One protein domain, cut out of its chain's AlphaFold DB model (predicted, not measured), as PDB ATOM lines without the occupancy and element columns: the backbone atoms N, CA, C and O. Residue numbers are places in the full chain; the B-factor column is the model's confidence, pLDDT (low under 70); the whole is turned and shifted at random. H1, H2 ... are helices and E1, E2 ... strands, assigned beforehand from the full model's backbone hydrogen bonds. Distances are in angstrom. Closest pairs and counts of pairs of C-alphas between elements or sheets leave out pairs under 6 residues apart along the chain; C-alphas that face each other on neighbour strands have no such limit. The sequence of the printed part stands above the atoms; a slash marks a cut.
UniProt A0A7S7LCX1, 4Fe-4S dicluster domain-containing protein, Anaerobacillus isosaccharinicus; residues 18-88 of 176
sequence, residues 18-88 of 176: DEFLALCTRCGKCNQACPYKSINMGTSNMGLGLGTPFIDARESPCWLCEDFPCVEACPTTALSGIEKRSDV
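AT A GLANCE: This is residues 18 to 88 of the 176 residues of the protein "4Fe-4S dicluster domain-containing protein" of Anaerobacillus isosaccharinicus (UniProt A0A7S7LCX1). With little regular structure, this is a compact fold made mostly of loops, with the small E1-E2 hairpin nearest its middle, the short helices H2 and H3 packed together to one side of it with H2 next to E1, and H1 out at the edge, apart from the other helices. The 71 printed residues run H1, H2, E1, E2, H3, mixed in class, with only 21 in named elements. The sheet, E1 - E2, is antiparallel. The radius of gyration of the C-alphas is 11.8 A, the spans 34 by 27 by 19 A.

HOW THE PARTS SIT: H1, residues 18 to 23, is apart from H2, residues 29 to 33. H2 and H3, residues 69 to 72, touch, closest at the C-alphas of Cys 30 and Cys 70, 4.1 A. The closest C-alphas of H2 and E1, residues 39 to 41, are Asn 31 and Ile 39, 5.0 A. E1 and E2, residues 53 to 55, form an antiparallel hairpin; N 40 and O 54, 2.8 A apart, are within hydrogen-bond range. Every O i to N i+4 pair is within range in H1 and H2; H3 is too short for one.

IN THESE COORDINATES: H1, 8.8 A long, begins at C-alpha 18 (186.249, 127.635, 132.399); H3 ends at C-alpha 72 (173.016, 120.639, 117.673).

THE WHOLE: The farthest C-alphas, Asn 45 and Glu 83, are 34.5 A apart. The printed part has no cut; links E1 to E2 and E2 to H3 are long. No printed residue is under 70 in pLDDT.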
ATOM      1  N   ASP A  18     185.348 126.633 132.972       89.12
ATOM      2  CA  ASP A  18     186.249 127.635 132.399       89.12
ATOM      3  C   ASP A  18     186.249 127.571 130.864       89.12
ATOM      4  O   ASP A  18     186.097 128.603 130.197       89.12
ATOM      5  N   GLU A  19     186.353 126.370 130.289       91.25
ATOM      6  CA  GLU A  19     186.271 126.171 128.841       91.25
ATOM      7  C   GLU A  19     184.881 126.548 128.305       91.25
ATOM      8  O   GLU A  19     184.751 127.265 127.307       91.25
ATOM      9  N   PHE A  20     183.826 126.137 129.003       93.50
ATOM     10  CA  PHE A  20     182.448 126.450 128.658       93.50
ATOM     11  C   PHE A  20     182.225 127.965 128.608       93.50
ATOM     12  O   PHE A  20     181.657 128.482 127.641       93.50
ATOM     13  N   LEU A  21     182.693 128.704 129.620       92.38
ATOM     14  CA  LEU A  21     182.581 130.162 129.665       92.38
ATOM     15  C   LEU A  21     183.407 130.854 128.572       92.38
ATOM     16  O   LEU A  21     183.004 131.929 128.116       92.38
ATOM     17  N   ALA A  22     184.519 130.257 128.137       93.38
ATOM     18  CA  ALA A  22     185.328 130.763 127.032       93.38
ATOM     19  C   ALA A  22     184.656 130.549 125.662       93.38
ATOM     20  O   ALA A  22     184.735 131.420 124.793       93.38
ATOM     21  N   LEU A  23     183.967 129.421 125.469       95.62
ATOM     22  CA  LEU A  23     183.321 129.054 124.202       95.62
ATOM     23  C   LEU A  23     181.889 129.597 124.064       95.62
ATOM     24  O   LEU A  23     181.392 129.794 122.947       95.62
ATOM     25  N   CYS A  24     181.176 129.800 125.175       96.38
ATOM     26  CA  CYS A  24     179.771 130.191 125.158       96.38
ATOM     27  C   CYS A  24     179.597 131.670 124.782       96.38
ATOM     28  O   CYS A  24     179.854 132.583 125.565       96.38
ATOM     29  N   THR A  25     179.027 131.919 123.603       96.25
ATOM     30  CA  THR A  25     178.711 133.278 123.122       96.25
ATOM     31  C   THR A  25     177.401 133.841 123.670       96.25
ATOM     32  O   THR A  25     177.018 134.953 123.316       96.25
ATOM     33  N   ARG A  26     176.696 133.090 124.532       96.25
ATOM     34  CA  ARG A  26     175.425 133.503 125.158       96.25
ATOM     35  C   ARG A  26     174.324 133.851 124.145       96.25
ATOM     36  O   ARG A  26     173.454 134.672 124.406       96.25
ATOM     37  N   CYS A  27     174.346 133.200 122.981       97.12
ATOM     38  CA  CYS A  27     173.435 133.483 121.869       97.12
ATOM     39  C   CYS A  27     171.986 133.008 122.091       97.12
ATOM     40  O   CYS A  27     171.104 133.376 121.322       97.12
ATOM     41  N   GLY A  28     171.735 132.165 123.101       97.38
ATOM     42  CA  GLY A  28     170.395 131.676 123.453       97.38
ATOM     43  C   GLY A  28     169.819 130.585 122.542       97.38
ATOM     44  O   GLY A  28     168.725 130.098 122.810       97.38
ATOM     45  N   LYS A  29     170.544 130.139 121.508       98.38
ATOM     46  CA  LYS A  29     170.057 129.097 120.585       98.38
ATOM     47  C   LYS A  29     169.735 127.771 121.281       98.38
ATOM     48  O   LYS A  29     168.720 127.162 120.971       98.38
ATOM     49  N   CYS A  30     170.540 127.356 122.262       98.38
ATOM     50  CA  CYS A  30     170.272 126.141 123.037       98.38
ATOM     51  C   CYS A  30     168.970 126.241 123.853       98.38
ATOM     52  O   CYS A  30     168.199 125.285 123.886       98.38
ATOM     53  N   ASN A  31     168.685 127.408 124.448       98.19
ATOM     54  CA  ASN A  31     167.421 127.685 125.136       98.19
ATOM     55  C   ASN A  31     166.224 127.597 124.178       98.19
ATOM     56  O   ASN A  31     165.242 126.937 124.507       98.19
ATOM     57  N   GLN A  32     166.327 128.194 122.989       98.31
ATOM     58  CA  GLN A  32     165.259 128.167 121.983       98.31
ATOM     59  C   GLN A  32     165.012 126.765 121.413       98.31
ATOM     60  O   GLN A  32     163.869 126.405 121.147       98.31
ATOM     61  N   ALA A  33     166.075 125.978 121.235       98.44
ATOM     62  CA  ALA A  33     166.005 124.631 120.680       98.44
ATOM     63  C   ALA A  33     165.521 123.576 121.689       98.44
ATOM     64  O   ALA A  33     165.141 122.481 121.289       98.44
ATOM     65  N   CYS A  34     165.537 123.868 122.995       98.62
ATOM     66  CA  CYS A  34     165.095 122.922 124.016       98.62
ATOM     67  C   CYS A  34     163.556 122.787 124.008       98.62
ATOM     68  O   CYS A  34     162.870 123.717 124.444       98.62
ATOM     69  N   PRO A  35     162.983 121.628 123.620       98.19
ATOM     70  CA  PRO A  35     161.527 121.476 123.509       98.19
ATOM     71  C   PRO A  35     160.808 121.573 124.864       98.19
ATOM     72  O   PRO A  35     159.639 121.949 124.927       98.19
ATOM     73  N   TYR A  36     161.521 121.288 125.955       98.12
ATOM     74  CA  TYR A  36     161.004 121.321 127.324       98.12
ATOM     75  C   TYR A  36     161.282 122.635 128.062       98.12
ATOM     76  O   TYR A  36     160.934 122.763 129.234       98.12
ATOM     77  N   LYS A  37     161.921 123.610 127.394       97.69
ATOM     78  CA  LYS A  37     162.308 124.902 127.985       97.69
ATOM     79  C   LYS A  37     163.109 124.755 129.290       97.69
ATOM     80  O   LYS A  37     162.984 125.572 130.192       97.69
ATOM     81  N   SER A  38     163.930 123.711 129.386       98.25
ATOM     82  CA  SER A  38     164.710 123.395 130.590       98.25
ATOM     83  C   SER A  38     165.916 124.310 130.795       98.25
ATOM     84  O   SER A  38     166.410 124.457 131.909       98.25
ATOM     85  N   ILE A  39     166.431 124.897 129.712       98.00
ATOM     86  CA  ILE A  39     167.615 125.755 129.749       98.00
ATOM     87  C   ILE A  39     167.176 127.175 130.068       98.00
ATOM     88  O   ILE A  39     166.535 127.814 129.248       98.00
ATOM     89  N   ASN A  40     167.569 127.689 131.222       95.75
ATOM     90  CA  ASN A  40     167.396 129.075 131.620       95.75
ATOM     91  C   ASN A  40     168.607 129.921 131.214       95.75
ATOM     92  O   ASN A  40     169.715 129.411 131.056       95.75
ATOM     93  N   MET A  41     168.405 131.232 131.072       94.75
ATOM     94  CA  MET A  41     169.464 132.191 130.753       94.75
ATOM     95  C   MET A  41     169.775 133.029 131.993       94.75
ATOM     96  O   MET A  41     168.886 133.688 132.529       94.75
ATOM     97  N   GLY A  42     171.023 132.994 132.466       90.25
ATOM     98  CA  GLY A  42     171.423 133.669 133.702       90.25
ATOM     99  C   GLY A  42     171.147 135.174 133.683       90.25
ATOM    100  O   GLY A  42     171.439 135.861 132.705       90.25
ATOM    101  N   THR A  43     170.621 135.711 134.780       86.56
ATOM    102  CA  THR A  43     170.418 137.153 134.975       86.56
ATOM    103  C   THR A  43     171.580 137.775 135.759       86.56
ATOM    104  O   THR A  43     172.372 137.081 136.399       86.56
ATOM    105  N   SER A  44     171.715 139.103 135.714       79.62
ATOM    106  CA  SER A  44     172.855 139.831 136.309       79.62
ATOM    107  C   SER A  44     173.037 139.601 137.816       79.62
ATOM    108  O   SER A  44     174.158 139.643 138.313       79.62
ATOM    109  N   ASN A  45     171.958 139.306 138.539       79.31
ATOM    110  CA  ASN A  45     171.950 139.030 139.977       79.31
ATOM    111  C   ASN A  45     172.386 137.601 140.357       79.31
ATOM    112  O   ASN A  45     172.523 137.317 141.544       79.31
ATOM    113  N   MET A  46     172.603 136.696 139.396       77.44
ATOM    114  CA  MET A  46     172.908 135.288 139.693       77.44
ATOM    115  C   MET A  46     174.403 134.986 139.838       77.44
ATOM    116  O   MET A  46     174.757 133.898 140.283       77.44
ATOM    117  N   GLY A  47     175.287 135.905 139.433       76.31
ATOM    118  CA  GLY A  47     176.739 135.680 139.469       76.31
ATOM    119  C   GLY A  47     177.270 134.688 138.421       76.31
ATOM    120  O   GLY A  47     178.442 134.340 138.475       76.31
ATOM    121  N   LEU A  48     176.441 134.267 137.456       74.94
ATOM    122  CA  LEU A  48     176.774 133.279 136.409       74.94
ATOM    123  C   LEU A  48     177.308 133.896 135.107       74.94
ATOM    124  O   LEU A  48     177.617 133.187 134.151       74.94
ATOM    125  N   GLY A  49     177.349 135.227 135.041       79.12
ATOM    126  CA  GLY A  49     177.423 135.975 133.790       79.12
ATOM    127  C   GLY A  49     176.039 136.128 133.150       79.12
ATOM    128  O   GLY A  49     175.266 135.175 133.044       79.12
ATOM    129  N   LEU A  50     175.713 137.356 132.745       86.69
ATOM    130  CA  LEU A  50     174.441 137.675 132.098       86.69
ATOM    131  C   LEU A  50     174.315 136.899 130.782       86.69
ATOM    132  O   LEU A  50     175.165 137.051 129.912       86.69
ATOM    133  N   GLY A  51     173.251 136.117 130.632       90.56
ATOM    134  CA  GLY A  51     172.965 135.300 129.455       90.56
ATOM    135  C   GLY A  51     173.692 133.954 129.424       90.56
ATOM    136  O   GLY A  51     173.603 133.246 128.427       90.56
ATOM    137  N   THR A  52     174.430 133.575 130.470       94.12
ATOM    138  CA  THR A  52     175.080 132.259 130.500       94.12
ATOM    139  C   THR A  52     174.028 131.180 130.809       94.12
ATOM    140  O   THR A  52     173.323 131.314 131.815       94.12
ATOM    141  N   PRO A  53     173.876 130.128 129.980       96.25
ATOM    142  CA  PRO A  53     172.778 129.179 130.120       96.25
ATOM    143  C   PRO A  53     172.997 128.195 131.276       96.25
ATOM    144  O   PRO A  53     174.128 127.807 131.576       96.25
ATOM    145  N   PHE A  54     171.911 127.776 131.918       96.25
ATOM    146  CA  PHE A  54     171.919 126.831 133.033       96.25
ATOM    147  C   PHE A  54     170.618 126.025 133.120       96.25
ATOM    148  O   PHE A  54     169.633 126.370 132.479       96.25
ATOM    149  N   ILE A  55     170.609 124.967 133.923       96.81
ATOM    150  CA  ILE A  55     169.436 124.152 134.246       96.81
ATOM    151  C   ILE A  55     169.079 124.370 135.719       96.81
ATOM    152  O   ILE A  55     169.943 124.265 136.591       96.81
ATOM    153  N   ASP A  56     167.802 124.617 136.002       95.31
ATOM    154  CA  ASP A  56     167.247 124.432 137.345       95.31
ATOM    155  C   ASP A  56     166.534 123.077 137.380       95.31
ATOM    156  O   ASP A  56     165.431 122.917 136.863       95.31
ATOM    157  N   ALA A  57     167.191 122.077 137.971       96.12
ATOM    158  CA  ALA A  57     166.692 120.705 137.982       96.12
ATOM    159  C   ALA A  57     165.369 120.538 138.744       96.12
ATOM    160  O   ALA A  57     164.676 119.547 138.521       96.12
ATOM    161  N   ARG A  58     165.026 121.457 139.658       95.25
ATOM    162  CA  ARG A  58     163.756 121.389 140.380       95.25
ATOM    163  C   ARG A  58     162.631 121.978 139.537       95.25
ATOM    164  O   ARG A  58     161.569 121.359 139.462       95.25
ATOM    165  N   GLU A  59     162.866 123.119 138.896       95.56
ATOM    166  CA  GLU A  59     161.876 123.785 138.041       95.56
ATOM    167  C   GLU A  59     161.627 123.011 136.738       95.56
ATOM    168  O   GLU A  59     160.497 122.599 136.474       95.56
ATOM    169  N   SER A  60     162.675 122.763 135.945       97.31
ATOM    170  CA  SER A  60     162.594 122.000 134.696       97.31
ATOM    171  C   SER A  60     163.926 121.288 134.414       97.31
ATOM    172  O   SER A  60     164.915 121.929 134.044       97.31
ATOM    173  N   PRO A  61     163.989 119.955 134.583       98.31
ATOM    174  CA  PRO A  61     165.220 119.190 134.426       98.31
ATOM    175  C   PRO A  61     165.599 119.051 132.950       98.31
ATOM    176  O   PRO A  61     164.785 119.284 132.055       98.31
ATOM    177  N   CYS A  62     166.816 118.584 132.668       98.44
ATOM    178  CA  CYS A  62     167.130 118.082 131.334       98.44
ATOM    179  C   CYS A  62     166.399 116.749 131.122       98.44
ATOM    180  O   CYS A  62     166.645 115.778 131.833       98.44
ATOM    181  N   TRP A  63     165.525 116.680 130.121       98.12
ATOM    182  CA  TRP A  63     164.737 115.476 129.832       98.12
ATOM    183  C   TRP A  63     165.498 114.389 129.054       98.12
ATOM    184  O   TRP A  63     164.890 113.400 128.660       98.12
ATOM    185  N   LEU A  64     166.815 114.552 128.842       97.44
ATOM    186  CA  LEU A  64     167.668 113.623 128.083       97.44
ATOM    187  C   LEU A  64     167.050 113.227 126.730       97.44
ATOM    188  O   LEU A  64     166.811 112.046 126.463       97.44
ATOM    189  N   CYS A  65     166.770 114.223 125.883       97.56
ATOM    190  CA  CYS A  65     166.312 113.994 124.508       97.56
ATOM    191  C   CYS A  65     167.253 113.026 123.771       97.56
ATOM    192  O   CYS A  65     168.439 112.979 124.073       97.56
ATOM    193  N   GLU A  66     166.742 112.254 122.814       94.56
ATOM    194  CA  GLU A  66     167.568 111.295 122.055       94.56
ATOM    195  C   GLU A  66     168.498 111.990 121.059       94.56
ATOM    196  O   GLU A  66     169.609 111.533 120.829       94.56
ATOM    197  N   ASP A  67     168.046 113.118 120.523       95.25
ATOM    198  CA  ASP A  67     168.667 113.911 119.464       95.25
ATOM    199  C   ASP A  67     169.382 115.174 119.972       95.25
ATOM    200  O   ASP A  67     170.071 115.842 119.212       95.25
ATOM    201  N   PHE A  68     169.234 115.512 121.258       97.81
ATOM    202  CA  PHE A  68     169.871 116.669 121.902       97.81
ATOM    203  C   PHE A  68     169.862 117.967 121.054       97.81
ATOM    204  O   PHE A  68     170.917 118.570 120.844       97.81
ATOM    205  N   PRO A  69     168.688 118.508 120.663       98.06
ATOM    206  CA  PRO A  69     168.599 119.667 119.760       98.06
ATOM    207  C   PRO A  69     169.298 120.920 120.309       98.06
ATOM    208  O   PRO A  69     169.755 121.784 119.565       98.06
ATOM    209  N   CYS A  70     169.426 121.032 121.634       98.38
ATOM    210  CA  CYS A  70     170.183 122.104 122.276       98.38
ATOM    211  C   CYS A  70     171.698 122.054 122.005       98.38
ATOM    212  O   CYS A  70     172.321 123.117 121.946       98.38
ATOM    213  N   VAL A  71     172.268 120.855 121.831       97.94
ATOM    214  CA  VAL A  71     173.675 120.629 121.470       97.94
ATOM    215  C   VAL A  71     173.862 120.928 119.985       97.94
ATOM    216  O   VAL A  71     174.725 121.730 119.640       97.94
ATOM    217  N   GLU A  72     172.992 120.391 119.124       97.56
ATOM    218  CA  GLU A  72     173.016 120.639 117.673       97.56
ATOM    219  C   GLU A  72     172.906 122.137 117.333       97.56
ATOM    220  O   GLU A  72     173.615 122.656 116.472       97.56
ATOM    221  N   ALA A  73     172.059 122.875 118.055       98.06
ATOM    222  CA  ALA A  73     171.866 124.305 117.836       98.06
ATOM    223  C   ALA A  73     173.057 125.183 118.281       98.06
ATOM    224  O   ALA A  73     173.047 126.398 118.033       98.06
ATOM    225  N   CYS A  74     174.058 124.623 118.972       98.12
ATOM    226  CA  CYS A  74     175.186 125.369 119.518       98.12
ATOM    227  C   CYS A  74     176.218 125.716 118.426       98.12
ATOM    228  O   CYS A  74     176.873 124.829 117.888       98.12
ATOM    229  N   PRO A  75     176.445 127.007 118.107       97.06
ATOM    230  CA  PRO A  75     177.264 127.383 116.956       97.06
ATOM    231  C   PRO A  75     178.778 127.376 117.214       97.06
ATOM    232  O   PRO A  75     179.535 127.611 116.278       97.06
ATOM    233  N   THR A  76     179.229 127.203 118.463       92.75
ATOM    234  CA  THR A  76     180.647 127.377 118.833       92.75
ATOM    235  C   THR A  76     181.356 126.130 119.329       92.75
ATOM    236  O   THR A  76     182.573 126.183 119.396       92.75
ATOM    237  N   THR A  77     180.651 125.037 119.642       93.06
ATOM    238  CA  THR A  77     181.117 123.859 120.423       93.06
ATOM    239  C   THR A  77     181.092 124.001 121.946       93.06
ATOM    240  O   THR A  77     181.429 123.051 122.644       93.06
ATOM    241  N   ALA A  78     180.560 125.107 122.483       96.19
ATOM    242  CA  ALA A  78     180.314 125.230 123.928       96.19
ATOM    243  C   ALA A  78     179.397 124.125 124.487       96.19
ATOM    244  O   ALA A  78     179.415 123.870 125.681       96.19
ATOM    245  N   LEU A  79     178.576 123.507 123.634       97.56
ATOM    246  CA  LEU A  79     177.863 122.267 123.914       97.56
ATOM    247  C   LEU A  79     178.254 121.288 122.805       97.56
ATOM    248  O   LEU A  79     178.055 121.616 121.634       97.56
ATOM    249  N   SER A  80     178.841 120.140 123.137       96.50
ATOM    250  CA  SER A  80     179.299 119.146 122.158       96.50
ATOM    251  C   SER A  80     179.489 117.758 122.793       96.50
ATOM    252  O   SER A  80     179.186 117.563 123.968       96.50
ATOM    253  N   GLY A  81     179.952 116.775 122.007       93.81
ATOM    254  CA  GLY A  81     180.447 115.494 122.529       93.81
ATOM    255  C   GLY A  81     179.386 114.504 123.022       93.81
ATOM    256  O   GLY A  81     179.703 113.668 123.861       93.81
ATOM    257  N   ILE A  82     178.146 114.594 122.533       95.88
ATOM    258  CA  ILE A  82     177.062 113.675 122.904       95.88
ATOM    259  C   ILE A  82     176.534 112.969 121.658       95.88
ATOM    260  O   ILE A  82     176.015 113.623 120.756       95.88
ATOM    261  N   GLU A  83     176.617 111.642 121.644       93.00
ATOM    262  CA  GLU A  83     176.012 110.779 120.622       93.00
ATOM    263  C   GLU A  83     174.823 109.991 121.187       93.00
ATOM    264  O   GLU A  83     173.869 109.676 120.477       93.00
ATOM    265  N   LYS A  84     174.860 109.678 122.485       94.62
ATOM    266  CA  LYS A  84     173.816 108.952 123.216       94.62
ATOM    267  C   LYS A  84     173.648 109.507 124.627       94.62
ATOM    268  O   LYS A  84     174.515 110.180 125.175       94.62
ATOM    269  N   ARG A  85     172.532 109.153 125.274       96.06
ATOM    270  CA  ARG A  85     172.184 109.638 126.625       96.06
ATOM    271  C   ARG A  85     173.275 109.420 127.677       96.06
ATOM    272  O   ARG A  85     173.383 110.240 128.581       96.06
ATOM    273  N   SER A  86     174.049 108.341 127.574       94.81
ATOM    274  CA  SER A  86     175.113 108.009 128.528       94.81
ATOM    275  C   SER A  86     176.411 108.799 128.341       94.81
ATOM    276  O   SER A  86     177.267 108.720 129.215       94.81
ATOM    277  N   ASP A  87     176.547 109.588 127.271       95.12
ATOM    278  CA  ASP A  87     177.691 110.495 127.093       95.12
ATOM    279  C   ASP A  87     177.498 111.814 127.862       95.12
ATOM    280  O   ASP A  87     178.440 112.577 128.074       95.12
ATOM    281  N   VAL A  88     176.263 112.104 128.289       96.94
ATOM    282  CA  VAL A  88     175.941 113.311 129.053       96.94
ATOM    283  C   VAL A  88     176.662 113.280 130.399       96.94
ATOM    284  O   VAL A  88     176.592 112.301 131.135       96.94
TER     285      VAL A  88